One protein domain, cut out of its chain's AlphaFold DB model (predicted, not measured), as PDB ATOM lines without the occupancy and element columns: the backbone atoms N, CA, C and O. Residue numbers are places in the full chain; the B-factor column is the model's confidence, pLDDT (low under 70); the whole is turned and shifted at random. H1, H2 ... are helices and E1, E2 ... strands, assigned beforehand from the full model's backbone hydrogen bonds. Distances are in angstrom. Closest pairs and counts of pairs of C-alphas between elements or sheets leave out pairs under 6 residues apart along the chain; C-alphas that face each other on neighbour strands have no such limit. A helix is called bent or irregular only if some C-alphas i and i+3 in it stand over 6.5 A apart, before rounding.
ATOM      1  N   ARG A 115     298.398 435.436 467.646       93.38
ATOM      2  CA  ARG A 115     298.825 435.109 466.275       93.38
ATOM      3  C   ARG A 115     300.302 434.725 466.175       93.38
ATOM      4  O   ARG A 115     300.676 434.057 465.218       93.38
ATOM      5  N   THR A 116     301.115 435.137 467.145       92.19
ATOM      6  CA  THR A 116     302.551 434.823 467.211       92.19
ATOM      7  C   THR A 116     302.866 433.527 467.960       92.19
ATOM      8  O   THR A 116     304.032 433.178 468.106       92.19
ATOM      9  N   TRP A 117     301.856 432.837 468.499       92.88
ATOM     10  CA  TRP A 117     302.052 431.601 469.256       92.88
ATOM     11  C   TRP A 117     302.089 430.397 468.320       92.88
ATOM     12  O   TRP A 117     301.346 430.369 467.341       92.88
ATOM     13  N   ASP A 118     302.863 429.377 468.682       94.94
ATOM     14  CA  ASP A 118     302.699 428.034 468.129       94.94
ATOM     15  C   ASP A 118     301.886 427.171 469.104       94.94
ATOM     16  O   ASP A 118     301.902 427.368 470.324       94.94
ATOM     17  N   TYR A 119     301.184 426.185 468.564       96.25
ATOM     18  CA  TYR A 119     300.385 425.236 469.323       96.25
ATOM     19  C   TYR A 119     300.872 423.822 469.046       96.25
ATOM     20  O   TYR A 119     301.020 423.436 467.887       96.25
ATOM     21  N   VAL A 120     301.065 423.045 470.110       97.44
ATOM     22  CA  VAL A 120     301.199 421.591 470.016       97.44
ATOM     23  C   VAL A 120     299.808 421.003 470.203       97.44
ATOM     24  O   VAL A 120     299.208 421.128 471.274       97.44
ATOM     25  N   LEU A 121     299.272 420.429 469.132       98.75
ATOM     26  CA  LEU A 121     297.914 419.912 469.056       98.75
ATOM     27  C   LEU A 121     297.930 418.391 468.993       98.75
ATOM     28  O   LEU A 121     298.638 417.822 468.165       98.75
ATOM     29  N   ASN A 122     297.090 417.752 469.803       98.75
ATOM     30  CA  ASN A 122     296.778 416.336 469.674       98.75
ATOM     31  C   ASN A 122     295.498 416.173 468.859       98.75
ATOM     32  O   ASN A 122     294.453 416.701 469.234       98.75
ATOM     33  N   ILE A 123     295.585 415.446 467.750       98.81
ATOM     34  CA  ILE A 123     294.473 415.106 466.867       98.81
ATOM     35  C   ILE A 123     294.150 413.633 467.101       98.81
ATOM     36  O   ILE A 123     294.891 412.760 466.658       98.81
ATOM     37  N   THR A 124     293.049 413.349 467.791       98.56
ATOM     38  CA  THR A 124     292.612 411.988 468.136       98.56
ATOM     39  C   THR A 124     291.438 411.564 467.262       98.56
ATOM     40  O   THR A 124     290.424 412.261 467.226       98.56
ATOM     41  N   TYR A 125     291.528 410.407 466.604       97.94
ATOM     42  CA  TYR A 125     290.395 409.778 465.919       97.94
ATOM     43  C   TYR A 125     289.476 409.077 466.924       97.94
ATOM     44  O   TYR A 125     289.936 408.298 467.759       97.94
ATOM     45  N   LEU A 126     288.173 409.347 466.845       95.06
ATOM     46  CA  LEU A 126     287.216 408.977 467.892       95.06
ATOM     47  C   LEU A 126     286.455 407.682 467.612       95.06
ATOM     48  O   LEU A 126     285.916 407.081 468.540       95.06
ATOM     49  N   ASP A 127     286.409 407.248 466.354       93.19
ATOM     50  CA  ASP A 127     285.516 406.168 465.913       93.19
ATOM     51  C   ASP A 127     286.182 404.796 465.886       93.19
ATOM     52  O   ASP A 127     285.711 403.878 465.216       93.19
ATOM     53  N   LEU A 128     287.302 404.668 466.590       94.94
ATOM     54  CA  LEU A 128     287.989 403.409 466.797       94.94
ATOM     55  C   LEU A 128     288.569 403.377 468.205       94.94
ATOM     56  O   LEU A 128     289.271 404.307 468.618       94.94
ATOM     57  N   VAL A 129     288.292 402.290 468.916       96.31
ATOM     58  CA  VAL A 129     288.816 402.038 470.257       96.31
ATOM     59  C   VAL A 129     289.507 400.683 470.327       96.31
ATOM     60  O   VAL A 129     289.142 399.728 469.637       96.31
ATOM     61  N   ASN A 130     290.530 400.597 471.173       95.75
ATOM     62  CA  ASN A 130     291.213 399.343 471.458       95.75
ATOM     63  C   ASN A 130     290.361 398.431 472.371       95.75
ATOM     64  O   ASN A 130     289.253 398.775 472.776       95.75
ATOM     65  N   ALA A 131     290.899 397.267 472.748       93.00
ATOM     66  CA  ALA A 131     290.209 396.320 473.634       93.00
ATOM     67  C   ALA A 131     289.906 396.872 475.046       93.00
ATOM     68  O   ALA A 131     289.097 396.294 475.765       93.00
ATOM     69  N   LYS A 132     290.546 397.979 475.448       95.81
ATOM     70  CA  LYS A 132     290.293 398.692 476.710       95.81
ATOM     71  C   LYS A 132     289.271 399.826 476.559       95.81
ATOM     72  O   LYS A 132     288.963 400.491 477.541       95.81
ATOM     73  N   GLY A 133     288.751 400.059 475.353       95.44
ATOM     74  CA  GLY A 133     287.850 401.175 475.067       95.44
ATOM     75  C   GLY A 133     288.562 402.519 474.873       95.44
ATOM     76  O   GLY A 133     287.909 403.556 474.916       95.44
ATOM     77  N   GLU A 134     289.880 402.525 474.657       96.62
ATOM     78  CA  GLU A 134     290.675 403.747 474.500       96.62
ATOM     79  C   GLU A 134     290.893 404.072 473.016       96.62
ATOM     80  O   GLU A 134     291.221 403.187 472.216       96.62
ATOM     81  N   ASN A 135     290.767 405.348 472.643       96.94
ATOM     82  CA  ASN A 135     291.199 405.821 471.329       96.94
ATOM     83  C   ASN A 135     292.731 405.780 471.248       96.94
ATOM     84  O   ASN A 135     293.413 406.296 472.130       96.94
ATOM     85  N   PHE A 136     293.270 405.180 470.188       97.31
ATOM     86  CA  PHE A 136     294.719 404.992 470.030       97.31
ATOM     87  C   PHE A 136     295.273 405.545 468.714       97.31
ATOM     88  O   PHE A 136     296.487 405.658 468.568       97.31
ATOM     89  N   VAL A 137     294.406 405.901 467.761       98.12
ATOM     90  CA  VAL A 137     294.819 406.545 466.512       98.12
ATOM     91  C   VAL A 137     294.890 408.050 466.755       98.12
ATOM     92  O   VAL A 137     293.857 408.715 466.851       98.12
ATOM     93  N   HIS A 138     296.103 408.588 466.873       98.50
ATOM     94  CA  HIS A 138     296.308 410.021 467.100       98.50
ATOM     95  C   HIS A 138     297.574 410.562 466.434       98.50
ATOM     96  O   HIS A 138     298.506 409.813 466.127       98.50
ATOM     97  N   ARG A 139     297.613 411.877 466.215       98.56
ATOM     98  CA  ARG A 139     298.774 412.615 465.699       98.56
ATOM     99  C   ARG A 139     299.005 413.842 466.563       98.56
ATOM    100  O   ARG A 139     298.071 414.604 466.788       98.56
ATOM    101  N   THR A 140     300.238 414.049 466.997       98.69
ATOM    102  CA  THR A 140     300.647 415.282 467.665       98.69
ATOM    103  C   THR A 140     301.408 416.142 466.669       98.69
ATOM    104  O   THR A 140     302.389 415.692 466.072       98.69
ATOM    105  N   VAL A 141     300.946 417.372 466.463       98.56
ATOM    106  CA  VAL A 141     301.515 418.312 465.489       98.56
ATOM    107  C   VAL A 141     301.809 419.654 466.137       98.56
ATOM    108  O   VAL A 141     301.059 420.104 466.999       98.56
ATOM    109  N   LYS A 142     302.871 420.319 465.689       97.12
ATOM    110  CA  LYS A 142     303.124 421.729 465.986       97.12
ATOM    111  C   LYS A 142     302.638 422.572 464.815       97.12
ATOM    112  O   LYS A 142     302.997 422.278 463.676       97.12
ATOM    113  N   VAL A 143     301.845 423.605 465.083       97.31
ATOM    114  CA  VAL A 143     301.319 424.527 464.063       97.31
ATOM    115  C   VAL A 143     301.316 425.973 464.561       97.31
ATOM    116  O   VAL A 143     301.093 426.193 465.754       97.31
ATOM    117  N   PRO A 144     301.502 426.971 463.681       96.00
ATOM    118  CA  PRO A 144     301.438 428.366 464.087       96.00
ATOM    119  C   PRO A 144     299.993 428.862 464.226       96.00
ATOM    120  O   PRO A 144     299.094 428.481 463.476       96.00
ATOM    121  N   GLY A 145     299.762 429.768 465.173       95.06
ATOM    122  CA  GLY A 145     298.448 430.340 465.470       95.06
ATOM    123  C   GLY A 145     297.863 431.192 464.351       95.06
ATOM    124  O   GLY A 145     296.645 431.290 464.207       95.06
ATOM    125  N   ASN A 146     298.713 431.805 463.532       95.19
ATOM    126  CA  ASN A 146     298.287 432.564 462.359       95.19
ATOM    127  C   ASN A 146     297.899 431.678 461.160       95.19
ATOM    128  O   ASN A 146     297.528 432.229 460.126       95.19
ATOM    129  N   LEU A 147     297.962 430.345 461.276       95.62
ATOM    130  CA  LEU A 147     297.538 429.437 460.217       95.62
ATOM    131  C   LEU A 147     296.027 429.551 459.994       95.62
ATOM    132  O   LEU A 147     295.234 429.357 460.920       95.62
ATOM    133  N   GLU A 148     295.646 429.875 458.761       96.19
ATOM    134  CA  GLU A 148     294.258 429.881 458.294       96.19
ATOM    135  C   GLU A 148     293.604 428.508 458.507       96.19
ATOM    136  O   GLU A 148     294.261 427.481 458.319       96.19
ATOM    137  N   LEU A 149     292.324 428.471 458.889       97.69
ATOM    138  CA  LEU A 149     291.642 427.214 459.215       97.69
ATOM    139  C   LEU A 149     291.568 426.272 458.004       97.69
ATOM    140  O   LEU A 149     291.873 425.091 458.154       97.69
ATOM    141  N   GLY A 150     291.252 426.782 456.809       94.19
ATOM    142  CA  GLY A 150     291.239 425.974 455.582       94.19
ATOM    143  C   GLY A 150     292.612 425.362 455.282       94.19
ATOM    144  O   GLY A 150     292.739 424.155 455.070       94.19
ATOM    145  N   ARG A 151     293.685 426.161 455.390       93.75
ATOM    146  CA  ARG A 151     295.068 425.657 455.269       93.75
ATOM    147  C   ARG A 151     295.438 424.651 456.354       93.75
ATOM    148  O   ARG A 151     296.148 423.692 456.060       93.75
ATOM    149  N   PHE A 152     294.984 424.846 457.590       97.50
ATOM    150  CA  PHE A 152     295.189 423.880 458.667       97.50
ATOM    151  C   PHE A 152     294.553 422.529 458.328       97.50
ATOM    152  O   PHE A 152     295.189 421.493 458.511       97.50
ATOM    153  N   VAL A 153     293.342 422.521 457.773       96.56
ATOM    154  CA  VAL A 153     292.711 421.273 457.341       96.56
ATOM    155  C   VAL A 153     293.487 420.649 456.177       96.56
ATOM    156  O   VAL A 153     294.013 419.541 456.317       96.56
ATOM    157  N   ASP A 154     293.626 421.372 455.066       91.69
ATOM    158  CA  ASP A 154     294.165 420.836 453.811       91.69
ATOM    159  C   ASP A 154     295.637 420.432 453.894       91.69
ATOM    160  O   ASP A 154     296.046 419.416 453.329       91.69
ATOM    161  N   GLN A 155     296.448 421.236 454.583       92.94
ATOM    162  CA  GLN A 155     297.897 421.054 454.619       92.94
ATOM    163  C   GLN A 155     298.392 420.379 455.896       92.94
ATOM    164  O   GLN A 155     299.557 419.994 455.930       92.94
ATOM    165  N   VAL A 156     297.545 420.207 456.919       97.12
ATOM    166  CA  VAL A 156     297.934 419.551 458.179       97.12
ATOM    167  C   VAL A 156     297.016 418.384 458.511       97.12
ATOM    168  O   VAL A 156     297.479 417.248 458.469       97.12
ATOM    169  N   LEU A 157     295.731 418.613 458.807       97.88
ATOM    170  CA  LEU A 157     294.841 417.550 459.301       97.88
ATOM    171  C   LEU A 157     294.699 416.391 458.316       97.88
ATOM    172  O   LEU A 157     294.864 415.230 458.697       97.88
ATOM    173  N   LEU A 158     294.405 416.697 457.051       95.31
ATOM    174  CA  LEU A 158     294.220 415.673 456.032       95.31
ATOM    175  C   LEU A 158     295.491 414.835 455.821       95.31
ATOM    176  O   LEU A 158     295.407 413.615 455.970       95.31
ATOM    177  N   PRO A 159     296.683 415.410 455.562       94.75
ATOM    178  CA  PRO A 159     297.879 414.599 455.357       94.75
ATOM    179  C   PRO A 159     298.303 413.807 456.599       94.75
ATOM    180  O   PRO A 159     298.683 412.643 456.446       94.75
ATOM    181  N   VAL A 160     298.210 414.373 457.815       97.12
ATOM    182  CA  VAL A 160     298.681 413.666 459.024       97.12
ATOM    183  C   VAL A 160     297.778 412.504 459.428       97.12
ATOM    184  O   VAL A 160     298.268 411.468 459.885       97.12
ATOM    185  N   MET A 161     296.470 412.638 459.207       96.69
ATOM    186  CA  MET A 161     295.513 411.552 459.430       96.69
ATOM    187  C   MET A 161     295.432 410.587 458.242       96.69
ATOM    188  O   MET A 161     294.983 409.452 458.395       96.69
ATOM    189  N   GLY A 162     295.938 410.988 457.073       92.81
ATOM    190  CA  GLY A 162     295.904 410.190 455.853       92.81
ATOM    191  C   GLY A 162     294.563 410.252 455.130       92.81
ATOM    192  O   GLY A 162     294.131 409.256 454.563       92.81
ATOM    193  N   TRP A 163     293.908 411.405 455.155       92.88
ATOM    194  CA  TRP A 163     292.735 411.726 454.352       92.88
ATOM    195  C   TRP A 163     293.134 412.396 453.035       92.88
ATOM    196  O   TRP A 163     294.238 412.924 452.890       92.88
ATOM    197  N   ARG A 164     292.221 412.391 452.061       86.12
ATOM    198  CA  ARG A 164     292.432 413.028 450.758       86.12
ATOM    199  C   ARG A 164     291.730 414.382 450.686       86.12
ATOM    200  O   ARG A 164     290.539 414.467 450.970       86.12
ATOM    201  N   SER A 165     292.432 415.415 450.231       83.06
ATOM    202  CA  SER A 165     291.856 416.754 450.017       83.06
ATOM    203  C   SER A 165     290.964 416.861 448.778       83.06
ATOM    204  O   SER A 165     290.121 417.749 448.692       83.06
ATOM    205  N   ASP A 166     291.106 415.940 447.825       78.44
ATOM    206  CA  ASP A 166     290.374 415.927 446.554       78.44
ATOM    207  C   ASP A 166     289.138 415.012 446.555       78.44
ATOM    208  O   ASP A 166     288.591 414.732 445.494       78.44
ATOM    209  N   TYR A 167     288.712 414.520 447.723       81.94
ATOM    210  CA  TYR A 167     287.703 413.458 447.805       81.94
ATOM    211  C   TYR A 167     286.383 413.916 448.428       81.94
ATOM    212  O   TYR A 167     285.340 413.871 447.778       81.94
ATOM    213  N   CYS A 168     286.431 414.394 449.671       88.44
ATOM    214  CA  CYS A 168     285.247 414.715 450.457       88.44
ATOM    215  C   CYS A 168     285.386 416.042 451.187       88.44
ATOM    216  O   CYS A 168     286.491 416.478 451.514       88.44
ATOM    217  N   SER A 169     284.236 416.625 451.505       91.31
ATOM    218  CA  SER A 169     284.139 417.794 452.364       91.31
ATOM    219  C   SER A 169     284.453 417.452 453.818       91.31
ATOM    220  O   SER A 169     284.493 416.293 454.247       91.31
ATOM    221  N   TYR A 170     284.627 418.508 454.604       94.50
ATOM    222  CA  TYR A 170     284.821 418.437 456.041       94.50
ATOM    223  C   TYR A 170     284.030 419.520 456.774       94.50
ATOM    224  O   TYR A 170     283.507 420.452 456.164       94.50
ATOM    225  N   ILE A 171     283.968 419.377 458.097       96.31
ATOM    226  CA  ILE A 171     283.487 420.390 459.038       96.31
ATOM    227  C   ILE A 171     284.486 420.483 460.192       96.31
ATOM    228  O   ILE A 171     284.837 419.470 460.803       96.31
ATOM    229  N   LEU A 172     284.909 421.701 460.512       98.19
ATOM    230  CA  LEU A 172     285.637 422.032 461.731       98.19
ATOM    231  C   LEU A 172     284.668 422.685 462.726       98.19
ATOM    232  O   LEU A 172     283.950 423.615 462.377       98.19
ATOM    233  N   THR A 173     284.651 422.220 463.969       98.19
ATOM    234  CA  THR A 173     283.725 422.685 465.010       98.19
ATOM    235  C   THR A 173     284.495 423.388 466.119       98.19
ATOM    236  O   THR A 173     285.362 422.777 466.740       98.19
ATOM    237  N   ASP A 174     284.149 424.630 466.452       98.19
ATOM    238  CA  ASP A 174     284.616 425.258 467.692       98.19
ATOM    239  C   ASP A 174     283.865 424.643 468.883       98.19
ATOM    240  O   ASP A 174     282.659 424.841 469.040       98.19
ATOM    241  N   ARG A 175     284.559 423.894 469.751       97.19
ATOM    242  CA  ARG A 175     283.929 423.216 470.902       97.19
ATOM    243  C   ARG A 175     283.371 424.172 471.948       97.19
ATOM    244  O   ARG A 175     282.612 423.732 472.809       97.19
ATOM    245  N   LYS A 176     283.734 425.456 471.898       96.38
ATOM    246  CA  LYS A 176     283.252 426.467 472.843       96.38
ATOM    247  C   LYS A 176     281.756 426.738 472.700       96.38
ATOM    248  O   LYS A 176     281.094 427.000 473.699       96.38
ATOM    249  N   ASP A 177     281.246 426.725 471.474       96.25
ATOM    250  CA  ASP A 177     279.859 427.098 471.169       96.25
ATOM    251  C   ASP A 177     279.220 426.259 470.051       96.25
ATOM    252  O   ASP A 177     278.043 426.432 469.749       96.25
ATOM    253  N   GLY A 178     279.959 425.313 469.470       96.62
ATOM    254  CA  GLY A 178     279.487 424.443 468.400       96.62
ATOM    255  C   GLY A 178     279.518 425.087 467.017       96.62
ATOM    256  O   GLY A 178     279.039 424.453 466.081       96.62
ATOM    257  N   THR A 179     280.051 426.305 466.862       98.12
ATOM    258  CA  THR A 179     280.163 426.966 465.550       98.12
ATOM    259  C   THR A 179     280.870 426.058 464.552       98.12
ATOM    260  O   THR A 179     281.923 425.498 464.864       98.12
ATOM    261  N   LEU A 180     280.317 425.963 463.343       98.06
ATOM    262  CA  LEU A 180     280.882 425.180 462.251       98.06
ATOM    263  C   LEU A 180     281.657 426.071 461.276       98.06
ATOM    264  O   LEU A 180     281.185 427.148 460.906       98.06
ATOM    265  N   PHE A 181     282.809 425.584 460.825       98.12
ATOM    266  CA  PHE A 181     283.648 426.162 459.781       98.12
ATOM    267  C   PHE A 181     283.903 425.123 458.688       98.12
ATOM    268  O   PHE A 181     284.021 423.930 458.981       98.12
ATOM    269  N   GLY A 182     283.984 425.556 457.434       95.12
ATOM    270  CA  GLY A 182     284.194 424.649 456.309       95.12
ATOM    271  C   GLY A 182     284.561 425.363 455.010       95.12
ATOM    272  O   GLY A 182     284.578 426.599 454.971       95.12
ATOM    273  N   PRO A 183     284.831 424.590 453.944       91.56
ATOM    274  CA  PRO A 183     285.408 425.111 452.714       91.56
ATOM    275  C   PRO A 183     284.351 425.842 451.875       91.56
ATOM    276  O   PRO A 183     283.414 425.237 451.342       91.56
ATOM    277  N   GLU A 184     284.474 427.163 451.760       82.62
ATOM    278  CA  GLU A 184     283.608 427.981 450.901       82.62
ATOM    279  C   GLU A 184     283.954 427.773 449.419       82.62
ATOM    280  O   GLU A 184     285.119 427.684 449.040       82.62
ATOM    281  N   GLY A 185     282.932 427.674 448.562       73.56
ATOM    282  CA  GLY A 185     283.112 427.513 447.113       73.56
ATOM    283  C   GLY A 185     283.559 426.119 446.657       73.56
ATOM    284  O   GLY A 185     283.627 425.868 445.454       73.56
ATOM    285  N   ALA A 186     283.823 425.193 447.581       73.69
ATOM    286  CA  ALA A 186     284.070 423.799 447.240       73.69
ATOM    287  C   ALA A 186     282.793 423.117 446.727       73.69
ATOM    288  O   ALA A 186     281.695 423.463 447.157       73.69
ATOM    289  N   SER A 187     282.947 422.133 445.836       75.19
ATOM    290  CA  SER A 187     281.840 421.359 445.261       75.19
ATOM    291  C   SER A 187     282.083 419.855 445.424       75.19
ATOM    292  O   SER A 187     282.252 419.113 444.449       75.19
ATOM    293  N   TYR A 188     282.174 419.410 446.674       83.38
ATOM    294  CA  TYR A 188     282.290 417.990 446.992       83.38
ATOM    295  C   TYR A 188     280.919 417.320 446.906       83.38
ATOM    296  O   TYR A 188     279.916 417.881 447.340       83.38
ATOM    297  N   PHE A 189     280.863 416.092 446.388       82.88
ATOM    298  CA  PHE A 189     279.590 415.376 446.248       82.88
ATOM    299  C   PHE A 189     278.888 415.160 447.598       82.88
ATOM    300  O   PHE A 189     277.666 415.243 447.693       82.88
ATOM    301  N   ASP A 190     279.648 414.923 448.664       85.00
ATOM    302  CA  ASP A 190     279.113 414.681 450.000       85.00
ATOM    303  C   ASP A 190     278.656 415.963 450.728       85.00
ATOM    304  O   ASP A 190     278.031 415.858 451.784       85.00
ATOM    305  N   GLN A 191     278.851 417.165 450.159       84.25
ATOM    306  CA  GLN A 191     278.272 418.412 450.697       84.25
ATOM    307  C   GLN A 191     276.746 418.418 450.692       84.25
ATOM    308  O   GLN A 191     276.147 419.143 451.483       84.25
ATOM    309  N   GLN A 192     276.100 417.576 449.882       81.75
ATOM    310  CA  GLN A 192     274.652 417.375 449.967       81.75
ATOM    311  C   GLN A 192     274.203 416.928 451.370       81.75
ATOM    312  O   GLN A 192     273.067 417.170 451.764       81.75
ATOM    313  N   HIS A 193     275.098 416.333 452.167       85.00
ATOM    314  CA  HIS A 193     274.806 415.990 453.554       85.00
ATOM    315  C   HIS A 193     274.843 417.197 454.501       85.00
ATOM    316  O   HIS A 193     274.414 417.048 455.637       85.00
ATOM    317  N   LEU A 194     275.299 418.391 454.101       85.75
ATOM    318  CA  LEU A 194     275.428 419.547 455.001       85.75
ATOM    319  C   LEU A 194     274.110 419.906 455.708       85.75
ATOM    320  O   LEU A 194     274.118 420.199 456.905       85.75
ATOM    321  N   MET A 195     272.971 419.778 455.019       81.31
ATOM    322  CA  MET A 195     271.630 419.946 455.606       81.31
ATOM    323  C   MET A 195     271.378 419.013 456.806       81.31
ATOM    324  O   MET A 195     270.694 419.365 457.757       81.31
ATOM    325  N   ALA A 196     272.002 417.839 456.799       80.88
ATOM    326  CA  ALA A 196     271.976 416.843 457.861       80.88
ATOM    327  C   ALA A 196     273.099 417.029 458.905       80.88
ATOM    328  O   ALA A 196     273.109 416.321 459.915       80.88
ATOM    329  N   ARG A 197     274.058 417.940 458.670       84.94
ATOM    330  CA  ARG A 197     275.264 418.152 459.498       84.94
ATOM    331  C   ARG A 197     275.365 419.545 460.129       84.94
ATOM    332  O   ARG A 197     276.428 419.896 460.630       84.94
ATOM    333  N   GLY A 198     274.278 420.315 460.143       88.06
ATOM    334  CA  GLY A 198     274.235 421.645 460.763       88.06
ATOM    335  C   GLY A 198     273.889 422.790 459.812       88.06
ATOM    336  O   GLY A 198     274.012 423.937 460.227       88.06
ATOM    337  N   TYR A 199     273.436 422.482 458.588       89.75
ATOM    338  CA  TYR A 199     272.863 423.378 457.563       89.75
ATOM    339  C   TYR A 199     273.813 424.417 456.959       89.75
ATOM    340  O   TYR A 199     273.743 424.697 455.769       89.75
ATOM    341  N   TYR A 200     274.711 424.974 457.759       92.69
ATOM    342  CA  TYR A 200     275.611 426.046 457.379       92.69
ATOM    343  C   TYR A 200     276.924 425.917 458.144       92.69
ATOM    344  O   TYR A 200     276.954 425.441 459.282       92.69
ATOM    345  N   TYR A 201     278.000 426.389 457.528       95.81
ATOM    346  CA  TYR A 201     279.273 426.660 458.175       95.81
ATOM    347  C   TYR A 201     279.780 428.034 457.742       95.81
ATOM    348  O   TYR A 201     279.497 428.500 456.639       95.81
ATOM    349  N   ILE A 202     280.548 428.678 458.611       97.56
ATOM    350  CA  ILE A 202     281.284 429.896 458.287       97.56
ATOM    351  C   ILE A 202     282.473 429.522 457.381       97.56
ATOM    352  O   ILE A 202     283.128 428.512 457.646       97.56
ATOM    353  N   PRO A 203     282.790 430.310 456.339       95.88
ATOM    354  CA  PRO A 203     283.983 430.095 455.523       95.88
ATOM    355  C   PRO A 203     285.256 430.033 456.371       95.88
ATOM    356  O   PRO A 203     285.565 430.951 457.136       95.88
ATOM    357  N   ASP A 204     285.988 428.934 456.257       95.56
ATOM    358  CA  ASP A 204     287.192 428.669 457.045       95.56
ATOM    359  C   ASP A 204     288.415 429.489 456.601       95.56
ATOM    360  O   ASP A 204     289.299 429.766 457.411       95.56
ATOM    361  N   ASN A 205     288.434 429.957 455.355       92.25
ATOM    362  CA  ASN A 205     289.485 430.814 454.806       92.25
ATOM    363  C   ASN A 205     289.517 432.239 455.398       92.25
ATOM    364  O   ASN A 205     290.477 432.978 455.191       92.25
ATOM    365  N   LYS A 206     288.481 432.644 456.140       94.75
ATOM    366  CA  LYS A 206     288.398 433.975 456.766       94.75
ATOM    367  C   LYS A 206     289.092 434.050 458.121       94.75
ATOM    368  O   LYS A 206     289.347 435.144 458.613       94.75
ATOM    369  N   TYR A 207     289.370 432.904 458.739       97.38
ATOM    370  CA  TYR A 207     289.802 432.827 460.128       97.38
ATOM    371  C   TYR A 207     291.041 431.947 460.284       97.38
ATOM    372  O   TYR A 207     291.416 431.174 459.408       97.38
ATOM    373  N   THR A 208     291.688 432.067 461.436       97.75
ATOM    374  CA  THR A 208     292.924 431.351 461.790       97.75
ATOM    375  C   THR A 208     292.764 430.605 463.107       97.75
ATOM    376  O   THR A 208     291.851 430.896 463.884       97.75
ATOM    377  N   LEU A 209     293.689 429.699 463.420       98.12
ATOM    378  CA  LEU A 209     293.704 428.995 464.706       98.12
ATOM    379  C   LEU A 209     293.687 429.950 465.915       98.12
ATOM    380  O   LEU A 209     292.982 429.682 466.887       98.12
ATOM    381  N   ALA A 210     294.367 431.098 465.850       97.06
ATOM    382  CA  ALA A 210     294.410 432.099 466.924       97.06
ATOM    383  C   ALA A 210     293.038 432.714 467.271       97.06
ATOM    384  O   ALA A 210     292.869 433.265 468.369       97.06
ATOM    385  N   HIS A 211     292.057 432.619 466.365       98.00
ATOM    386  CA  HIS A 211     290.677 433.022 466.635       98.00
ATOM    387  C   HIS A 211     289.979 432.057 467.596       98.00
ATOM    388  O   HIS A 211     289.215 432.493 468.458       98.00
ATOM    389  N   LEU A 212     290.243 430.754 467.460       97.62
ATOM    390  CA  LEU A 212     289.518 429.696 468.171       97.62
ATOM    391  C   LEU A 212     290.301 429.173 469.391       97.62
ATOM    392  O   LEU A 212     289.735 428.878 470.449       97.62
ATOM    393  N   LEU A 213     291.631 429.118 469.294       96.88
ATOM    394  CA  LEU A 213     292.533 428.591 470.321       96.88
ATOM    395  C   LEU A 213     292.939 429.668 471.340       96.88
ATOM    396  O   LEU A 213     294.094 430.086 471.449       96.88
ATOM    397  N   THR A 214     291.950 430.136 472.099       93.75
ATOM    398  CA  THR A 214     292.094 431.234 473.074       93.75
ATOM    399  C   THR A 214     292.807 430.862 474.381       93.75
ATOM    400  O   THR A 214     293.231 431.755 475.112       93.75
ATOM    401  N   GLY A 215     292.969 429.573 474.687       92.44
ATOM    402  CA  GLY A 215     293.699 429.098 475.866       92.44
ATOM    403  C   GLY A 215     293.757 427.573 475.931       92.44
ATOM    404  O   GLY A 215     293.122 426.911 475.124       92.44
ATOM    405  N   LYS A 216     294.471 426.996 476.911       93.31
ATOM    406  CA  LYS A 216     294.737 425.537 476.986       93.31
ATOM    407  C   LYS A 216     293.494 424.634 477.014       93.31
ATOM    408  O   LYS A 216     293.603 423.450 476.734       93.31
ATOM    409  N   LYS A 217     292.324 425.171 477.377       95.44
ATOM    410  CA  LYS A 217     291.045 424.437 477.377       95.44
ATOM    411  C   LYS A 217     290.292 424.516 476.043       95.44
ATOM    412  O   LYS A 217     289.247 423.888 475.920       95.44
ATOM    413  N   SER A 218     290.769 425.311 475.084       96.94
ATOM    414  CA  SER A 218     290.212 425.318 473.733       96.94
ATOM    415  C   SER A 218     290.383 423.938 473.107       96.94
ATOM    416  O   SER A 218     291.421 423.296 473.257       96.94
ATOM    417  N   ALA A 219     289.356 423.512 472.386       98.00
ATOM    418  CA  ALA A 219     289.349 422.280 471.625       98.00
ATOM    419  C   ALA A 219     288.552 422.498 470.340       98.00
ATOM    420  O   ALA A 219     287.672 423.364 470.289       98.00
ATOM    421  N   LEU A 220     288.857 421.708 469.317       98.69
ATOM    422  CA  LEU A 220     288.135 421.705 468.052       98.69
ATOM    423  C   LEU A 220     287.618 420.295 467.765       98.69
ATOM    424  O   LEU A 220     288.282 419.300 468.049       98.69
ATOM    425  N   GLY A 221     286.432 420.213 467.181       98.25
ATOM    426  CA  GLY A 221     285.968 419.010 466.506       98.25
ATOM    427  C   GLY A 221     286.386 419.039 465.051       98.25
ATOM    428  O   GLY A 221     286.400 420.104 464.442       98.25
ATOM    429  N   PHE A 222     286.680 417.882 464.476       98.12
ATOM    430  CA  PHE A 222     286.896 417.769 463.039       98.12
ATOM    431  C   PHE A 222     286.182 416.534 462.498       98.12
ATOM    432  O   PHE A 222     286.368 415.424 462.996       98.12
ATOM    433  N   ILE A 223     285.341 416.739 461.491       95.38
ATOM    434  CA  ILE A 223     284.638 415.681 460.775       95.38
ATOM    435  C   ILE A 223     285.136 415.697 459.341       95.38
ATOM    436  O   ILE A 223     284.952 416.688 458.639       95.38
ATOM    437  N   TYR A 224     285.715 414.585 458.907       94.38
ATOM    438  CA  TYR A 224     286.018 414.332 457.506       94.38
ATOM    439  C   TYR A 224     284.988 413.365 456.918       94.38
ATOM    440  O   TYR A 224     284.546 412.449 457.614       94.38
ATOM    441  N   HIS A 225     284.635 413.550 455.644       91.00
ATOM    442  CA  HIS A 225     283.635 412.753 454.934       91.00
ATOM    443  C   HIS A 225     282.234 412.895 455.545       91.00
ATOM    444  O   HIS A 225     281.857 412.191 456.479       91.00
ATOM    445  N   LEU A 226     281.390 413.764 454.987       88.62
ATOM    446  CA  LEU A 226     280.066 414.067 455.552       88.62
ATOM    447  C   LEU A 226     279.068 412.901 455.437       88.62
ATOM    448  O   LEU A 226     278.081 412.857 456.178       88.62
ATOM    449  N   GLY A 227     279.356 411.935 454.557       84.06
ATOM    450  CA  GLY A 227     278.711 410.616 454.508       84.06
ATOM    451  C   GLY A 227     279.075 409.691 455.686       84.06
ATOM    452  O   GLY A 227     278.198 409.371 456.487       84.06
ATOM    453  N   PHE A 228     280.347 409.277 455.809       87.25
ATOM    454  CA  PHE A 228     280.812 408.288 456.804       87.25
ATOM    455  C   PHE A 228     281.164 408.843 458.186       87.25
ATOM    456  O   PHE A 228     281.152 408.085 459.155       87.25
ATOM    457  N   LEU A 229     281.413 410.149 458.291       90.50
ATOM    458  CA  LEU A 229     281.653 410.881 459.533       90.50
ATOM    459  C   LEU A 229     282.881 410.411 460.306       90.50
ATOM    460  O   LEU A 229     282.767 409.998 461.454       90.50
ATOM    461  N   HIS A 230     284.061 410.538 459.710       94.00
ATOM    462  CA  HIS A 230     285.318 410.316 460.416       94.00
ATOM    463  C   HIS A 230     285.552 411.442 461.431       94.00
ATOM    464  O   HIS A 230     285.986 412.543 461.071       94.00
ATOM    465  N   ARG A 231     285.229 411.180 462.702       94.94
ATOM    466  CA  ARG A 231     285.236 412.159 463.794       94.94
ATOM    467  C   ARG A 231     286.579 412.190 464.501       94.94
ATOM    468  O   ARG A 231     287.155 411.164 464.863       94.94
ATOM    469  N   HIS A 232     287.026 413.407 464.771       97.94
ATOM    470  CA  HIS A 232     288.258 413.688 465.477       97.94
ATOM    471  C   HIS A 232     288.017 414.726 466.568       97.94
ATOM    472  O   HIS A 232     287.160 415.607 466.439       97.94
ATOM    473  N   GLU A 233     288.803 414.625 467.631       98.00
ATOM    474  CA  GLU A 233     288.958 415.681 468.625       98.00
ATOM    475  C   GLU A 233     290.360 416.263 468.517       98.00
ATOM    476  O   GLU A 233     291.334 415.519 468.402       98.00
ATOM    477  N   ILE A 234     290.452 417.587 468.562       98.81
ATOM    478  CA  ILE A 234     291.709 418.320 468.521       98.81
ATOM    479  C   ILE A 234     291.836 419.090 469.830       98.81
ATOM    480  O   ILE A 234     291.034 419.984 470.107       98.81
ATOM    481  N   THR A 235     292.838 418.753 470.632       98.62
ATOM    482  CA  THR A 235     293.110 419.395 471.923       98.62
ATOM    483  C   THR A 235     294.499 420.018 471.939       98.62
ATOM    484  O   THR A 235     295.369 419.662 471.146       98.62
ATOM    485  N   ILE A 236     294.706 420.984 472.833       98.50
ATOM    486  CA  ILE A 236     296.002 421.641 473.014       98.50
ATOM    487  C   ILE A 236     296.795 420.888 474.085       98.50
ATOM    488  O   ILE A 236     296.386 420.859 475.245       98.50
ATOM    489  N   GLU A 237     297.952 420.344 473.715       97.25
ATOM    490  CA  GLU A 237     298.928 419.815 474.675       97.25
ATOM    491  C   GLU A 237     299.793 420.953 475.228       97.25
ATOM    492  O   GLU A 237     299.982 421.086 476.441       97.25
ATOM    493  N   GLU A 238     300.249 421.845 474.344       95.62
ATOM    494  CA  GLU A 238     301.124 422.953 474.714       95.62
ATOM    495  C   GLU A 238     300.851 424.224 473.901       95.62
ATOM    496  O   GLU A 238     300.455 424.181 472.737       95.62
ATOM    497  N   ILE A 239     301.076 425.375 474.543       94.94
ATOM    498  CA  ILE A 239     301.074 426.694 473.906       94.94
ATOM    499  C   ILE A 239     302.490 427.247 474.008       94.94
ATOM    500  O   ILE A 239     302.968 427.549 475.105       94.94
ATOM    501  N   LEU A 240     303.132 427.409 472.862       93.06
ATOM    502  CA  LEU A 240     304.493 427.901 472.735       93.06
ATOM    503  C   LEU A 240     304.440 429.396 472.415       93.06
ATOM    504  O   LEU A 240     304.258 429.818 471.274       93.06
ATOM    505  N   THR A 241     304.560 430.217 473.456       91.19
ATOM    506  CA  THR A 241     304.624 431.680 473.303       91.19
ATOM    507  C   THR A 241     306.008 432.114 472.801       91.19
ATOM    508  O   THR A 241     306.976 431.408 473.080       91.19
ATOM    509  N   PRO A 242     306.169 433.309 472.199       85.00
ATOM    510  CA  PRO A 242     307.483 433.838 471.815       85.00
ATOM    511  C   PRO A 242     308.502 433.909 472.962       85.00
ATOM    512  O   PRO A 242     309.703 433.890 472.733       85.00
ATOM    513  N   ARG A 243     308.041 433.970 474.219       85.38
ATOM    514  CA  ARG A 243     308.925 433.914 475.391       85.38
ATOM    515  C   ARG A 243     309.507 432.515 475.618       85.38
ATOM    516  O   ARG A 243     310.627 432.401 476.100       85.38
ATOM    517  N   ILE A 244     308.725 431.476 475.334       83.25
ATOM    518  CA  ILE A 244     309.089 430.065 475.531       83.25
ATOM    519  C   ILE A 244     309.809 429.526 474.289       83.25
ATOM    520  O   ILE A 244     310.787 428.800 474.413       83.25
ATOM    521  N   ASN A 245     309.355 429.926 473.101       77.62
ATOM    522  CA  ASN A 245     309.920 429.559 471.811       77.62
ATOM    523  C   ASN A 245     310.296 430.822 471.004       77.62
ATOM    524  O   ASN A 245     309.609 431.168 470.043       77.62
ATOM    525  N   PRO A 246     311.371 431.541 471.381       69.75
ATOM    526  CA  PRO A 246     311.793 432.766 470.693       69.75
ATOM    527  C   PRO A 246     312.292 432.519 469.263       69.75
ATOM    528  O   PRO A 246     312.326 433.447 468.461       69.75
ATOM    529  N   CYS A 247     312.643 431.273 468.934       57.72
ATOM    530  CA  CYS A 247     313.059 430.845 467.598       57.72
ATOM    531  C   CYS A 247     311.892 430.302 466.752       57.72
ATOM    532  O   CYS A 247     312.143 429.681 465.717       57.72
ATOM    533  N   ALA A 248     310.638 430.488 467.186       67.88
ATOM    534  CA  ALA A 248     309.462 430.102 466.415       67.88
ATOM    535  C   ALA A 248     309.521 430.736 465.017       67.88
ATOM    536  O   ALA A 248     309.481 431.953 464.855       67.88
ATOM    537  N   ASN A 249     309.637 429.893 463.998       67.44
ATOM    538  CA  ASN A 249     309.701 430.282 462.590       67.44
ATOM    539  C   ASN A 249     308.369 430.030 461.861       67.44
ATOM    540  O   ASN A 249     308.312 430.116 460.637       67.44
ATOM    541  N   GLY A 250     307.316 429.677 462.607       78.12
ATOM    542  CA  GLY A 250     306.024 429.274 462.062       78.12
ATOM    543  C   GLY A 250     306.052 427.935 461.320       78.12
ATOM    544  O   GLY A 250     305.222 427.716 460.437       78.12
ATOM    545  N   SER A 251     307.014 427.053 461.624       88.94
ATOM    546  CA  SER A 251     307.062 425.725 461.012       88.94
ATOM    547  C   SER A 251     305.893 424.850 461.455       88.94
ATOM    548  O   SER A 251     305.375 424.953 462.569       88.94
ATOM    549  N   ILE A 252     305.508 423.957 460.549       95.75
ATOM    550  CA  ILE A 252     304.514 422.921 460.788       95.75
ATOM    551  C   ILE A 252     305.257 421.596 460.868       95.75
ATOM    552  O   ILE A 252     305.894 421.197 459.895       95.75
ATOM    553  N   ASP A 253     305.157 420.920 462.010       94.75
ATOM    554  CA  ASP A 253     305.928 419.710 462.288       94.75
ATOM    555  C   ASP A 253     305.029 418.586 462.811       94.75
ATOM    556  O   ASP A 253     304.178 418.802 463.675       94.75
ATOM    557  N   LEU A 254     305.257 417.361 462.331       97.81
ATOM    558  CA  LEU A 254     304.772 416.150 462.996       97.81
ATOM    559  C   LEU A 254     305.697 415.840 464.181       97.81
ATOM    560  O   LEU A 254     306.896 415.625 463.983       97.81
ATOM    561  N   ILE A 255     305.140 415.807 465.392       97.44
ATOM    562  CA  ILE A 255     305.873 415.532 466.634       97.44
ATOM    563  C   ILE A 255     305.859 414.037 466.948       97.44
ATOM    564  O   ILE A 255     306.909 413.450 467.182       97.44
ATOM    565  N   SER A 256     304.677 413.419 466.944       97.94
ATOM    566  CA  SER A 256     304.500 411.996 467.245       97.94
ATOM    567  C   SER A 256     303.133 411.495 466.766       97.94
ATOM    568  O   SER A 256     302.305 412.258 466.259       97.94
ATOM    569  N   GLY A 257     302.878 410.198 466.917       97.56
ATOM    570  CA  GLY A 257     301.566 409.617 466.674       97.56
ATOM    571  C   GLY A 257     301.516 408.133 467.004       97.56
ATOM    572  O   GLY A 257     302.527 407.518 467.337       97.56
ATOM    573  N   SER A 258     300.317 407.568 466.908       97.69
ATOM    574  CA  SER A 258     300.060 406.144 467.116       97.69
ATOM    575  C   SER A 258     298.927 405.667 466.213       97.69
ATOM    576  O   SER A 258     298.062 406.457 465.828       97.69
ATOM    577  N   GLY A 259     298.946 404.381 465.860       96.25
ATOM    578  CA  GLY A 259     297.949 403.743 465.005       96.25
ATOM    579  C   GLY A 259     298.027 404.146 463.530       96.25
ATOM    580  O   GLY A 259     298.464 405.248 463.169       96.25
ATOM    581  N   ASP A 260     297.583 403.240 462.666       92.50
ATOM    582  CA  ASP A 260     297.552 403.461 461.225       92.50
ATOM    583  C   ASP A 260     296.397 404.405 460.837       92.50
ATOM    584  O   ASP A 260     295.501 404.715 461.624       92.50
ATOM    585  N   THR A 261     296.430 404.898 459.603       90.25
ATOM    586  CA  THR A 261     295.298 405.577 458.973       90.25
ATOM    587  C   THR A 261     294.102 404.618 458.876       90.25
ATOM    588  O   THR A 261     294.264 403.406 458.741       90.25
ATOM    589  N   VAL A 262     292.886 405.155 458.933       91.56
ATOM    590  CA  VAL A 262     291.640 404.388 458.779       91.56
ATOM    591  C   VAL A 262     291.173 404.456 457.316       91.56
ATOM    592  O   VAL A 262     291.320 405.512 456.695       91.56
ATOM    593  N   PRO A 263     290.637 403.376 456.718       91.25
ATOM    594  CA  PRO A 263     290.079 403.432 455.366       91.25
ATOM    595  C   PRO A 263     288.890 404.397 455.294       91.25
ATOM    596  O   PRO A 263     287.953 404.310 456.084       91.25
ATOM    597  N   MET A 264     288.936 405.326 454.336       87.56
ATOM    598  CA  MET A 264     288.025 406.482 454.278       87.56
ATOM    599  C   MET A 264     286.594 406.195 453.804       87.56
ATOM    600  O   MET A 264     285.747 407.080 453.856       87.56
ATOM    601  N   GLU A 265     286.331 404.997 453.284       87.69
ATOM    602  CA  GLU A 265     285.005 404.595 452.789       87.69
ATOM    603  C   GLU A 265     284.352 403.553 453.700       87.69
ATOM    604  O   GLU A 265     283.618 402.670 453.259       87.69
ATOM    605  N   VAL A 266     284.667 403.621 454.994       88.19
ATOM    606  CA  VAL A 266     284.171 402.678 455.994       88.19
ATOM    607  C   VAL A 266     283.659 403.459 457.192       88.19
ATOM    608  O   VAL A 266     284.406 404.178 457.852       88.19
ATOM    609  N   ALA A 267     282.376 403.287 457.511       86.75
ATOM    610  CA  ALA A 267     281.806 403.868 458.721       86.75
ATOM    611  C   ALA A 267     282.513 403.310 459.966       86.75
ATOM    612  O   ALA A 267     282.836 402.122 460.022       86.75
ATOM    613  N   GLY A 268     282.681 404.134 461.004       84.50
ATOM    614  CA  GLY A 268     283.408 403.743 462.219       84.50
ATOM    615  C   GLY A 268     282.922 402.445 462.878       84.50
ATOM    616  O   GLY A 268     283.730 401.639 463.325       84.50
ATOM    617  N   SER A 269     281.611 402.183 462.871       86.88
ATOM    618  CA  SER A 269     281.041 400.949 463.430       86.88
ATOM    619  C   SER A 269     281.414 399.691 462.643       86.88
ATOM    620  O   SER A 269     281.626 398.639 463.244       86.88
ATOM    621  N   GLU A 270     281.504 399.772 461.315       90.94
ATOM    622  CA  GLU A 270     281.991 398.658 460.497       90.94
ATOM    623  C   GLU A 270     283.506 398.525 460.628       90.94
ATOM    624  O   GLU A 270     284.024 397.414 460.754       90.94
ATOM    625  N   TRP A 271     284.217 399.653 460.705       93.56
ATOM    626  CA  TRP A 271     285.656 399.638 460.915       93.56
ATOM    627  C   TRP A 271     286.049 399.009 462.256       93.56
ATOM    628  O   TRP A 271     286.991 398.225 462.292       93.56
ATOM    629  N   GLN A 272     285.299 399.244 463.336       95.31
ATOM    630  CA  GLN A 272     285.540 398.604 464.635       95.31
ATOM    631  C   GLN A 272     285.496 397.065 464.540       95.31
ATOM    632  O   GLN A 272     286.353 396.388 465.108       95.31
ATOM    633  N   LYS A 273     284.560 396.498 463.764       95.25
ATOM    634  CA  LYS A 273     284.483 395.041 463.540       95.25
ATOM    635  C   LYS A 273     285.678 394.524 462.739       95.25
ATOM    636  O   LYS A 273     286.216 393.459 463.037       95.25
ATOM    637  N   LEU A 274     286.093 395.262 461.706       95.31
ATOM    638  CA  LEU A 274     287.254 394.907 460.883       95.31
ATOM    639  C   LEU A 274     288.566 395.033 461.662       95.31
ATOM    640  O   LEU A 274     289.450 394.195 461.503       95.31
ATOM    641  N   TYR A 275     288.664 396.018 462.550       95.81
ATOM    642  CA  TYR A 275     289.755 396.157 463.503       95.81
ATOM    643  C   TYR A 275     289.862 394.916 464.398       95.81
ATOM    644  O   TYR A 275     290.923 394.298 464.453       95.81
ATOM    645  N   GLU A 276     288.769 394.485 465.030       96.50
ATOM    646  CA  GLU A 276     288.758 393.274 465.862       96.50
ATOM    647  C   GLU A 276     289.154 392.016 465.080       96.50
ATOM    648  O   GLU A 276     289.886 391.169 465.597       96.50
ATOM    649  N   LEU A 277     288.713 391.907 463.823       96.00
ATOM    650  CA  LEU A 277     289.112 390.824 462.927       96.00
ATOM    651  C   LEU A 277     290.612 390.880 462.608       96.00
ATOM    652  O   LEU A 277     291.279 389.852 462.692       96.00
ATOM    653  N   SER A 278     291.157 392.064 462.321       94.62
ATOM    654  CA  SER A 278     292.578 392.251 461.993       94.62
ATOM    655  C   SER A 278     293.522 391.847 463.128       94.62
ATOM    656  O   SER A 278     294.625 391.374 462.873       94.62
ATOM    657  N   LEU A 279     293.082 391.970 464.387       94.75
ATOM    658  CA  LEU A 279     293.863 391.524 465.542       94.75
ATOM    659  C   LEU A 279     293.935 389.997 465.655       94.75
ATOM    660  O   LEU A 279     294.910 389.467 466.184       94.75
ATOM    661  N   ARG A 280     292.892 389.294 465.204       95.06
ATOM    662  CA  ARG A 280     292.807 387.825 465.256       95.06
ATOM    663  C   ARG A 280     293.456 387.184 464.038       95.06
ATOM    664  O   ARG A 280     294.118 386.161 464.166       95.06
ATOM    665  N   ASP A 281     293.252 387.794 462.877       94.69
ATOM    666  CA  ASP A 281     293.787 387.361 461.595       94.69
ATOM    667  C   ASP A 281     294.331 388.572 460.815       94.69
ATOM    668  O   ASP A 281     293.613 389.188 460.017       94.69
ATOM    669  N   PRO A 282     295.618 388.911 461.011       91.06
ATOM    670  CA  PRO A 282     296.268 390.006 460.296       91.06
ATOM    671  C   PRO A 282     296.313 389.821 458.776       91.06
ATOM    672  O   PRO A 282     296.614 390.777 458.065       91.06
ATOM    673  N   ARG A 283     296.052 388.608 458.264       92.50
ATOM    674  CA  ARG A 283     296.028 388.287 456.829       92.50
ATOM    675  C   ARG A 283     294.610 388.073 456.295       92.50
ATOM    676  O   ARG A 283     294.441 387.574 455.185       92.50
ATOM    677  N   SER A 284     293.591 388.469 457.058       93.31
ATOM    678  CA  SER A 284     292.200 388.352 456.636       93.31
ATOM    679  C   SER A 284     291.967 389.097 455.324       93.31
ATOM    680  O   SER A 284     292.056 390.324 455.276       93.31
ATOM    681  N   MET A 285     291.597 388.371 454.266       90.81
ATOM    682  CA  MET A 285     291.346 388.974 452.952       90.81
ATOM    683  C   MET A 285     290.267 390.057 453.004       90.81
ATOM    684  O   MET A 285     290.424 391.076 452.344       90.81
ATOM    685  N   LYS A 286     289.239 389.909 453.855       91.81
ATOM    686  CA  LYS A 286     288.223 390.956 454.062       91.81
ATOM    687  C   LYS A 286     288.865 392.261 454.546       91.81
ATOM    688  O   LYS A 286     288.599 393.317 453.984       91.81
ATOM    689  N   VAL A 287     289.722 392.188 455.568       92.06
ATOM    690  CA  VAL A 287     290.423 393.362 456.118       92.06
ATOM    691  C   VAL A 287     291.357 393.955 455.072       92.06
ATOM    692  O   VAL A 287     291.307 395.156 454.814       92.06
ATOM    693  N   LEU A 288     292.193 393.118 454.461       90.69
ATOM    694  CA  LEU A 288     293.197 393.567 453.510       90.69
ATOM    695  C   LEU A 288     292.553 394.224 452.278       90.69
ATOM    696  O   LEU A 288     292.981 395.300 451.868       90.69
ATOM    697  N   GLU A 289     291.499 393.635 451.714       88.00
ATOM    698  CA  GLU A 289     290.775 394.225 450.584       88.00
ATOM    699  C   GLU A 289     290.106 395.543 450.968       88.00
ATOM    700  O   GLU A 289     290.225 396.508 450.215       88.00
ATOM    701  N   THR A 290     289.465 395.632 452.141       90.00
ATOM    702  CA  THR A 290     288.861 396.890 452.605       90.00
ATOM    703  C   THR A 290     289.904 397.994 452.788       90.00
ATOM    704  O   THR A 290     289.697 399.115 452.328       90.00
ATOM    705  N   VAL A 291     291.035 397.694 453.430       89.25
ATOM    706  CA  VAL A 291     292.091 398.682 453.688       89.25
ATOM    707  C   VAL A 291     292.764 399.110 452.392       89.25
ATOM    708  O   VAL A 291     292.795 400.294 452.070       89.25
ATOM    709  N   PHE A 292     293.303 398.161 451.628       86.94
ATOM    710  CA  PHE A 292     294.167 398.479 450.491       86.94
ATOM    711  C   PHE A 292     293.400 398.884 449.226       86.94
ATOM    712  O   PHE A 292     294.017 399.409 448.300       86.94
ATOM    713  N   SER A 293     292.076 398.697 449.188       85.50
ATOM    714  CA  SER A 293     291.225 399.258 448.127       85.50
ATOM    715  C   SER A 293     290.710 400.659 448.452       85.50
ATOM    716  O   SER A 293     290.231 401.343 447.548       85.50
ATOM    717  N   ALA A 294     290.811 401.111 449.709       87.50
ATOM    718  CA  ALA A 294     290.331 402.430 450.090       87.50
ATOM    719  C   ALA A 294     291.138 403.536 449.372       87.50
ATOM    720  O   ALA A 294     292.370 403.448 449.278       87.50
ATOM    721  N   PRO A 295     290.497 404.619 448.889       86.06
ATOM    722  CA  PRO A 295     291.184 405.618 448.067       86.06
ATOM    723  C   PRO A 295     292.372 406.299 448.763       86.06
ATOM    724  O   PRO A 295     293.318 406.727 448.091       86.06
ATOM    725  N   ASN A 296     292.375 406.375 450.095       87.44
ATOM    726  CA  ASN A 296     293.468 406.927 450.896       87.44
ATOM    727  C   ASN A 296     294.639 405.959 451.168       87.44
ATOM    728  O   ASN A 296     295.652 406.358 451.752       87.44
ATOM    729  N   PHE A 297     294.539 404.722 450.683       85.06
ATOM    730  CA  PHE A 297     295.607 403.720 450.667       85.06
ATOM    731  C   PHE A 297     296.193 403.492 449.265       85.06
ATOM    732  O   PHE A 297     297.097 402.679 449.099       85.06
ATOM    733  N   SER A 298     295.743 404.247 448.258       70.94
ATOM    734  CA  SER A 298     296.143 404.086 446.849       70.94
ATOM    735  C   SER A 298     297.542 404.624 446.481       70.94
ATOM    736  O   SER A 298     297.896 404.673 445.294       70.94
ATOM    737  N   ASP A 299     298.346 405.030 447.470       67.44
ATOM    738  CA  ASP A 299     299.701 405.544 447.254       67.44
ATOM    739  C   ASP A 299     300.589 404.502 446.558       67.44
ATOM    740  O   ASP A 299     300.438 403.293 446.735       67.44
ATOM    741  N   ALA A 300     301.534 404.973 445.737       57.38
ATOM    742  CA  ALA A 300     302.387 404.102 444.927       57.38
ATOM    743  C   ALA A 300     303.178 403.084 445.770       57.38
ATOM    744  O   ALA A 300     303.382 401.960 445.322       57.38
ATOM    745  N   GLU A 301     303.546 403.457 446.997       54.16
ATOM    746  CA  GLU A 301     304.244 402.614 447.979       54.16
ATOM    747  C   GLU A 301     303.395 401.435 448.472       54.16
ATOM    748  O   GLU A 301     303.923 400.400 448.866       54.16
ATOM    749  N   MET A 302     302.068 401.554 448.388       61.19
ATOM    750  CA  MET A 302     301.125 400.494 448.730       61.19
ATOM    751  C   MET A 302     300.746 399.641 447.510       61.19
ATOM    752  O   MET A 302     299.941 398.721 447.642       61.19
ATOM    753  N   ARG A 303     301.331 399.856 446.322       55.28
ATOM    754  CA  ARG A 303     301.074 399.012 445.140       55.28
ATOM    755  C   ARG A 303     301.832 397.688 445.239       55.28
ATOM    756  O   ARG A 303     303.021 397.659 445.520       55.28
ATOM    757  N   GLY A 304     301.131 396.581 445.029       58.59
ATOM    758  CA  GLY A 304     301.681 395.226 445.096       58.59
ATOM    759  C   GLY A 304     300.599 394.212 445.473       58.59
ATOM    760  O   GLY A 304     299.468 394.613 445.759       58.59
ATOM    761  N   PRO A 305     300.907 392.909 445.446       57.88
ATOM    762  CA  PRO A 305     299.921 391.899 445.772       57.88
ATOM    763  C   PRO A 305     299.512 391.971 447.244       57.88
ATOM    764  O   PRO A 305     300.349 392.007 448.143       57.88
ATOM    765  N   VAL A 306     298.200 392.014 447.476       66.31
ATOM    766  CA  VAL A 306     297.607 392.150 448.813       66.31
ATOM    767  C   VAL A 306     297.785 390.871 449.644       66.31
ATOM    768  O   VAL A 306     297.935 390.948 450.857       66.31
ATOM    769  N   TYR A 307     297.849 389.707 448.991       59.75
ATOM    770  CA  TYR A 307     297.896 388.386 449.628       59.75
ATOM    771  C   TYR A 307     299.187 388.083 450.405       59.75
ATOM    772  O   TYR A 307     299.168 387.245 451.303       59.75
ATOM    773  N   ASP A 308     300.287 388.784 450.122       63.94
ATOM    774  CA  ASP A 308     301.550 388.617 450.856       63.94
ATOM    775  C   ASP A 308     301.643 389.527 452.096       63.94
ATOM    776  O   ASP A 308     302.645 389.519 452.816       63.94
ATOM    777  N   ARG A 309     300.608 390.339 452.361       75.19
ATOM    778  CA  ARG A 309     300.636 391.399 453.376       75.19
ATOM    779  C   ARG A 309     299.858 391.016 454.624       75.19
ATOM    780  O   ARG A 309     298.794 390.414 454.557       75.19
ATOM    781  N   GLY A 310     300.388 391.419 455.773       83.88
ATOM    782  CA  GLY A 310     299.600 391.562 456.991       83.88
ATOM    783  C   GLY A 310     299.163 393.015 457.162       83.88
ATOM    784  O   GLY A 310     299.860 393.925 456.711       83.88
ATOM    785  N   TYR A 311     298.039 393.235 457.834       89.25
ATOM    786  CA  TYR A 311     297.621 394.552 458.297       89.25
ATOM    787  C   TYR A 311     297.647 394.596 459.823       89.25
ATOM    788  O   TYR A 311     297.051 393.746 460.483       89.25
ATOM    789  N   ASN A 312     298.340 395.591 460.377       91.44
ATOM    790  CA  ASN A 312     298.336 395.865 461.806       91.44
ATOM    791  C   ASN A 312     297.833 397.299 462.042       91.44
ATOM    792  O   ASN A 312     298.565 398.249 461.761       91.44
ATOM    793  N   PRO A 313     296.624 397.478 462.603       93.06
ATOM    794  CA  PRO A 313     296.049 398.803 462.834       93.06
ATOM    795  C   PRO A 313     296.839 399.643 463.849       93.06
ATOM    796  O   PRO A 313     296.654 400.854 463.904       93.06
ATOM    797  N   HIS A 314     297.723 399.034 464.649       95.38
ATOM    798  CA  HIS A 314     298.569 399.733 465.626       95.38
ATOM    799  C   HIS A 314     299.877 400.264 465.029       95.38
ATOM    800  O   HIS A 314     300.636 400.938 465.724       95.38
ATOM    801  N   THR A 315     300.171 399.981 463.758       92.38
ATOM    802  CA  THR A 315     301.411 400.438 463.124       92.38
ATOM    803  C   THR A 315     301.359 401.930 462.802       92.38
ATOM    804  O   THR A 315     300.519 402.392 462.036       92.38
ATOM    805  N   PHE A 316     302.311 402.689 463.346       93.69
ATOM    806  CA  PHE A 316     302.501 404.098 463.020       93.69
ATOM    807  C   PHE A 316     303.567 404.259 461.929       93.69
ATOM    808  O   PHE A 316     304.758 404.073 462.164       93.69
ATOM    809  N   HIS A 317     303.130 404.599 460.716       91.12
ATOM    810  CA  HIS A 317     304.009 404.812 459.563       91.12
ATOM    811  C   HIS A 317     304.502 406.264 459.497       91.12
ATOM    812  O   HIS A 317     304.034 407.045 458.665       91.12
ATOM    813  N   GLU A 318     305.427 406.630 460.385       93.69
ATOM    814  CA  GLU A 318     305.908 408.010 460.531       93.69
ATOM    815  C   GLU A 318     306.445 408.603 459.220       93.69
ATOM    816  O   GLU A 318     305.970 409.658 458.798       93.69
ATOM    817  N   ASP A 319     307.352 407.906 458.531       92.06
ATOM    818  CA  ASP A 319     307.971 408.387 457.285       92.06
ATOM    819  C   ASP A 319     306.933 408.688 456.200       92.06
ATOM    820  O   ASP A 319     306.961 409.743 455.563       92.06
ATOM    821  N   ARG A 320     305.944 407.798 456.045       89.81
ATOM    822  CA  ARG A 320     304.829 407.969 455.101       89.81
ATOM    823  C   ARG A 320     304.025 409.227 455.425       89.81
ATOM    824  O   ARG A 320     303.614 409.964 454.530       89.81
ATOM    825  N   ILE A 321     303.770 409.470 456.709       93.19
ATOM    826  CA  ILE A 321     302.994 410.622 457.166       93.19
ATOM    827  C   ILE A 321     303.794 411.916 456.985       93.19
ATOM    828  O   ILE A 321     303.245 412.896 456.477       93.19
ATOM    829  N   ARG A 322     305.092 411.915 457.318       95.06
ATOM    830  CA  ARG A 322     305.997 413.046 457.061       95.06
ATOM    831  C   ARG A 322     306.054 413.376 455.571       95.06
ATOM    832  O   ARG A 322     305.862 414.532 455.209       95.06
ATOM    833  N   ALA A 323     306.178 412.372 454.703       92.25
ATOM    834  CA  ALA A 323     306.173 412.566 453.254       92.25
ATOM    835  C   ALA A 323     304.858 413.187 452.740       92.25
ATOM    836  O   ALA A 323     304.879 414.101 451.910       92.25
ATOM    837  N   ARG A 324     303.699 412.739 453.252       91.31
ATOM    838  CA  ARG A 324     302.388 413.335 452.929       91.31
ATOM    839  C   ARG A 324     302.298 414.791 453.389       91.31
ATOM    840  O   ARG A 324     301.858 415.636 452.610       91.31
ATOM    841  N   LEU A 325     302.741 415.081 454.613       94.56
ATOM    842  CA  LEU A 325     302.756 416.430 455.177       94.56
ATOM    843  C   LEU A 325     303.664 417.362 454.364       94.56
ATOM    844  O   LEU A 325     303.213 418.403 453.896       94.56
ATOM    845  N   GLU A 326     304.908 416.962 454.100       94.19
ATOM    846  CA  GLU A 326     305.846 417.741 453.285       94.19
ATOM    847  C   GLU A 326     305.300 418.039 451.888       94.19
ATOM    848  O   GLU A 326     305.430 419.158 451.383       94.19
ATOM    849  N   LYS A 327     304.675 417.045 451.249       91.25
ATOM    850  CA  LYS A 327     304.046 417.216 449.939       91.25
ATOM    851  C   LYS A 327     302.906 418.233 449.995       91.25
ATOM    852  O   LYS A 327     302.802 419.061 449.090       91.25
ATOM    853  N   ALA A 328     302.071 418.186 451.031       91.19
ATOM    854  CA  ALA A 328     300.956 419.113 451.204       91.19
ATOM    855  C   ALA A 328     301.430 420.552 451.483       91.19
ATOM    856  O   ALA A 328     300.882 421.496 450.913       91.19
ATOM    857  N   LEU A 329     302.495 420.714 452.276       92.25
ATOM    858  CA  LEU A 329     303.110 422.012 452.579       92.25
ATOM    859  C   LEU A 329     303.800 422.651 451.362       92.25
ATOM    860  O   LEU A 329     303.767 423.870 451.212       92.25
ATOM    861  N   LYS A 330     304.400 421.839 450.476       89.31
ATOM    862  CA  LYS A 330     304.971 422.294 449.188       89.31
ATOM    863  C   LYS A 330     303.896 422.587 448.138       89.31
ATOM    864  O   LYS A 330     304.140 423.333 447.190       89.31
ATOM    865  N   GLY A 331     302.731 421.954 448.261       78.88
ATOM    866  CA  GLY A 331     301.604 422.148 447.363       78.88
ATOM    867  C   GLY A 331     300.996 423.540 447.503       78.88
ATOM    868  O   GLY A 331     301.001 424.141 448.577       78.88
TER     869      GLY A 331
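AT A GLANCE: This is residues 115 to 331 of the 416 residues of the protein "MYND-type zinc finger protein samB" of Ascobolus immersus RN42 (UniProt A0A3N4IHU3). A strongly twisted, antiparallel sheet of seven strands curls round one helix, H1, and a second helix, H6, packs beside H1 over the edge strand E7. Off one end of the sheet H4 and H5 make a small lobe, from which a long link runs back to H6, while H2 lies beyond the side of the sheet that holds E3 and E4. The printed part has 217 residues with six named helices and seven named strands, along the chain E1 E2 H1 E3 E4 H2 H3 E5 E6 E7 H4 H5 H6; the sheet's order is E4 E3 E5 E6 E1 E2 E7. The class is mixed, helices and strands, with under half of the residues in named elements. The whole is compact, with a radius of gyration of the C-alphas of 17.4 A and spans of 51 by 41 by 36 A.

HOW THE PARTS SIT: E1, residues 118 to 125, and E2, residues 138 to 144, are a hairpin, antiparallel at 155 degrees, with N 121 and O 141 2.8 A apart, within hydrogen-bond range. H1, residues 149 to 161, is on the sheet, which curls round it; its closest C-alphas to E2 are those of Val 160 and Arg 139, 6.8 A apart. E3, residues 170 to 174, and E4, residues 180 to 182, are a hairpin, with N 181 and O 172 at 2.8 A; E4 is an edge strand, and its residues 181 to 182 also pair, parallel, with residues 202 to 203. H2, residues 189 to 196, touches no helix and is only just not on the sheet, with 4 pairs of C-alphas within 10 A. H3, residues 209 to 212, is on the sheet at a height over the sheet of 6.1 A, over none of the strands. E5, residues 219 to 224, and E6, residues 230 to 240, are a hairpin, with N 222 and O 232 at 3.0 A. E5 is also the antiparallel neighbour of E3, with N 173 and O 221 at 2.8 A. E6 bends by 53 degrees at residue 237 and is the antiparallel neighbour of E1, with N 124 and O 233 at 2.8 A. The other edge strand, E7, residues 253 to 258, is antiparallel to E2, with N 140 and O 256 at 2.8 A. H4, residues 268 to 280, touches H5, residues 285 to 293, with its residues 274 to 278 alone, at a steep tilt of 55 degrees, opposite ways; the closest C-alphas, of Leu 274 and Val 287, are 5.9 A apart. Neither is on the sheet. H6, residues 318 to 330, touches H1 at a shallow tilt of 25 degrees, opposite ways, the C-alphas of Gln 155 and Ala 328 being 5.0 A apart. H1 and H6 lie on the same face of the sheet, making two layers, helices on one face of a sheet; H6 is over E7, slantwise at 34 degrees on the local plane. Every O i to N i+4 pair is within hydrogen-bond range in H5 and H6, but 7 of 9 in H1 and in H4 and 0 of 4 in H2, where 3 of 5 O i to N i+3 pairs are; H3 is too short for an i+4 pair.

IN THESE COORDINATES: E1 begins at C-alpha 118 (302.699, 428.034, 468.129) and is 22.1 A long, E2 19.3 A. H1 measures 16.1 A and is only just irregular, C-alphas 155 and 158 being 6.7 A apart; H2 is also only just irregular, with 6.9 A between C-alphas 192 and 195. E6, the longest strand, measures 28.8 A and ends at C-alpha 240 (304.493, 427.901, 472.735). H4 measures 18.7 A, and H6, 18.3 A, ends at C-alpha 330 (304.971, 422.294, 449.188).

THE WHOLE: The two C-alphas farthest apart, of Arg 243 and Tyr 307, are 53.5 A apart. The printed part has no cut. The links E1 to E2, H2 to H3, E6 to E7 and H5 to H6 are long, the last with 24 residues. The mean pLDDT of the printed part is 90.4, and residues 246 to 249 and 299 to 308 are under 70.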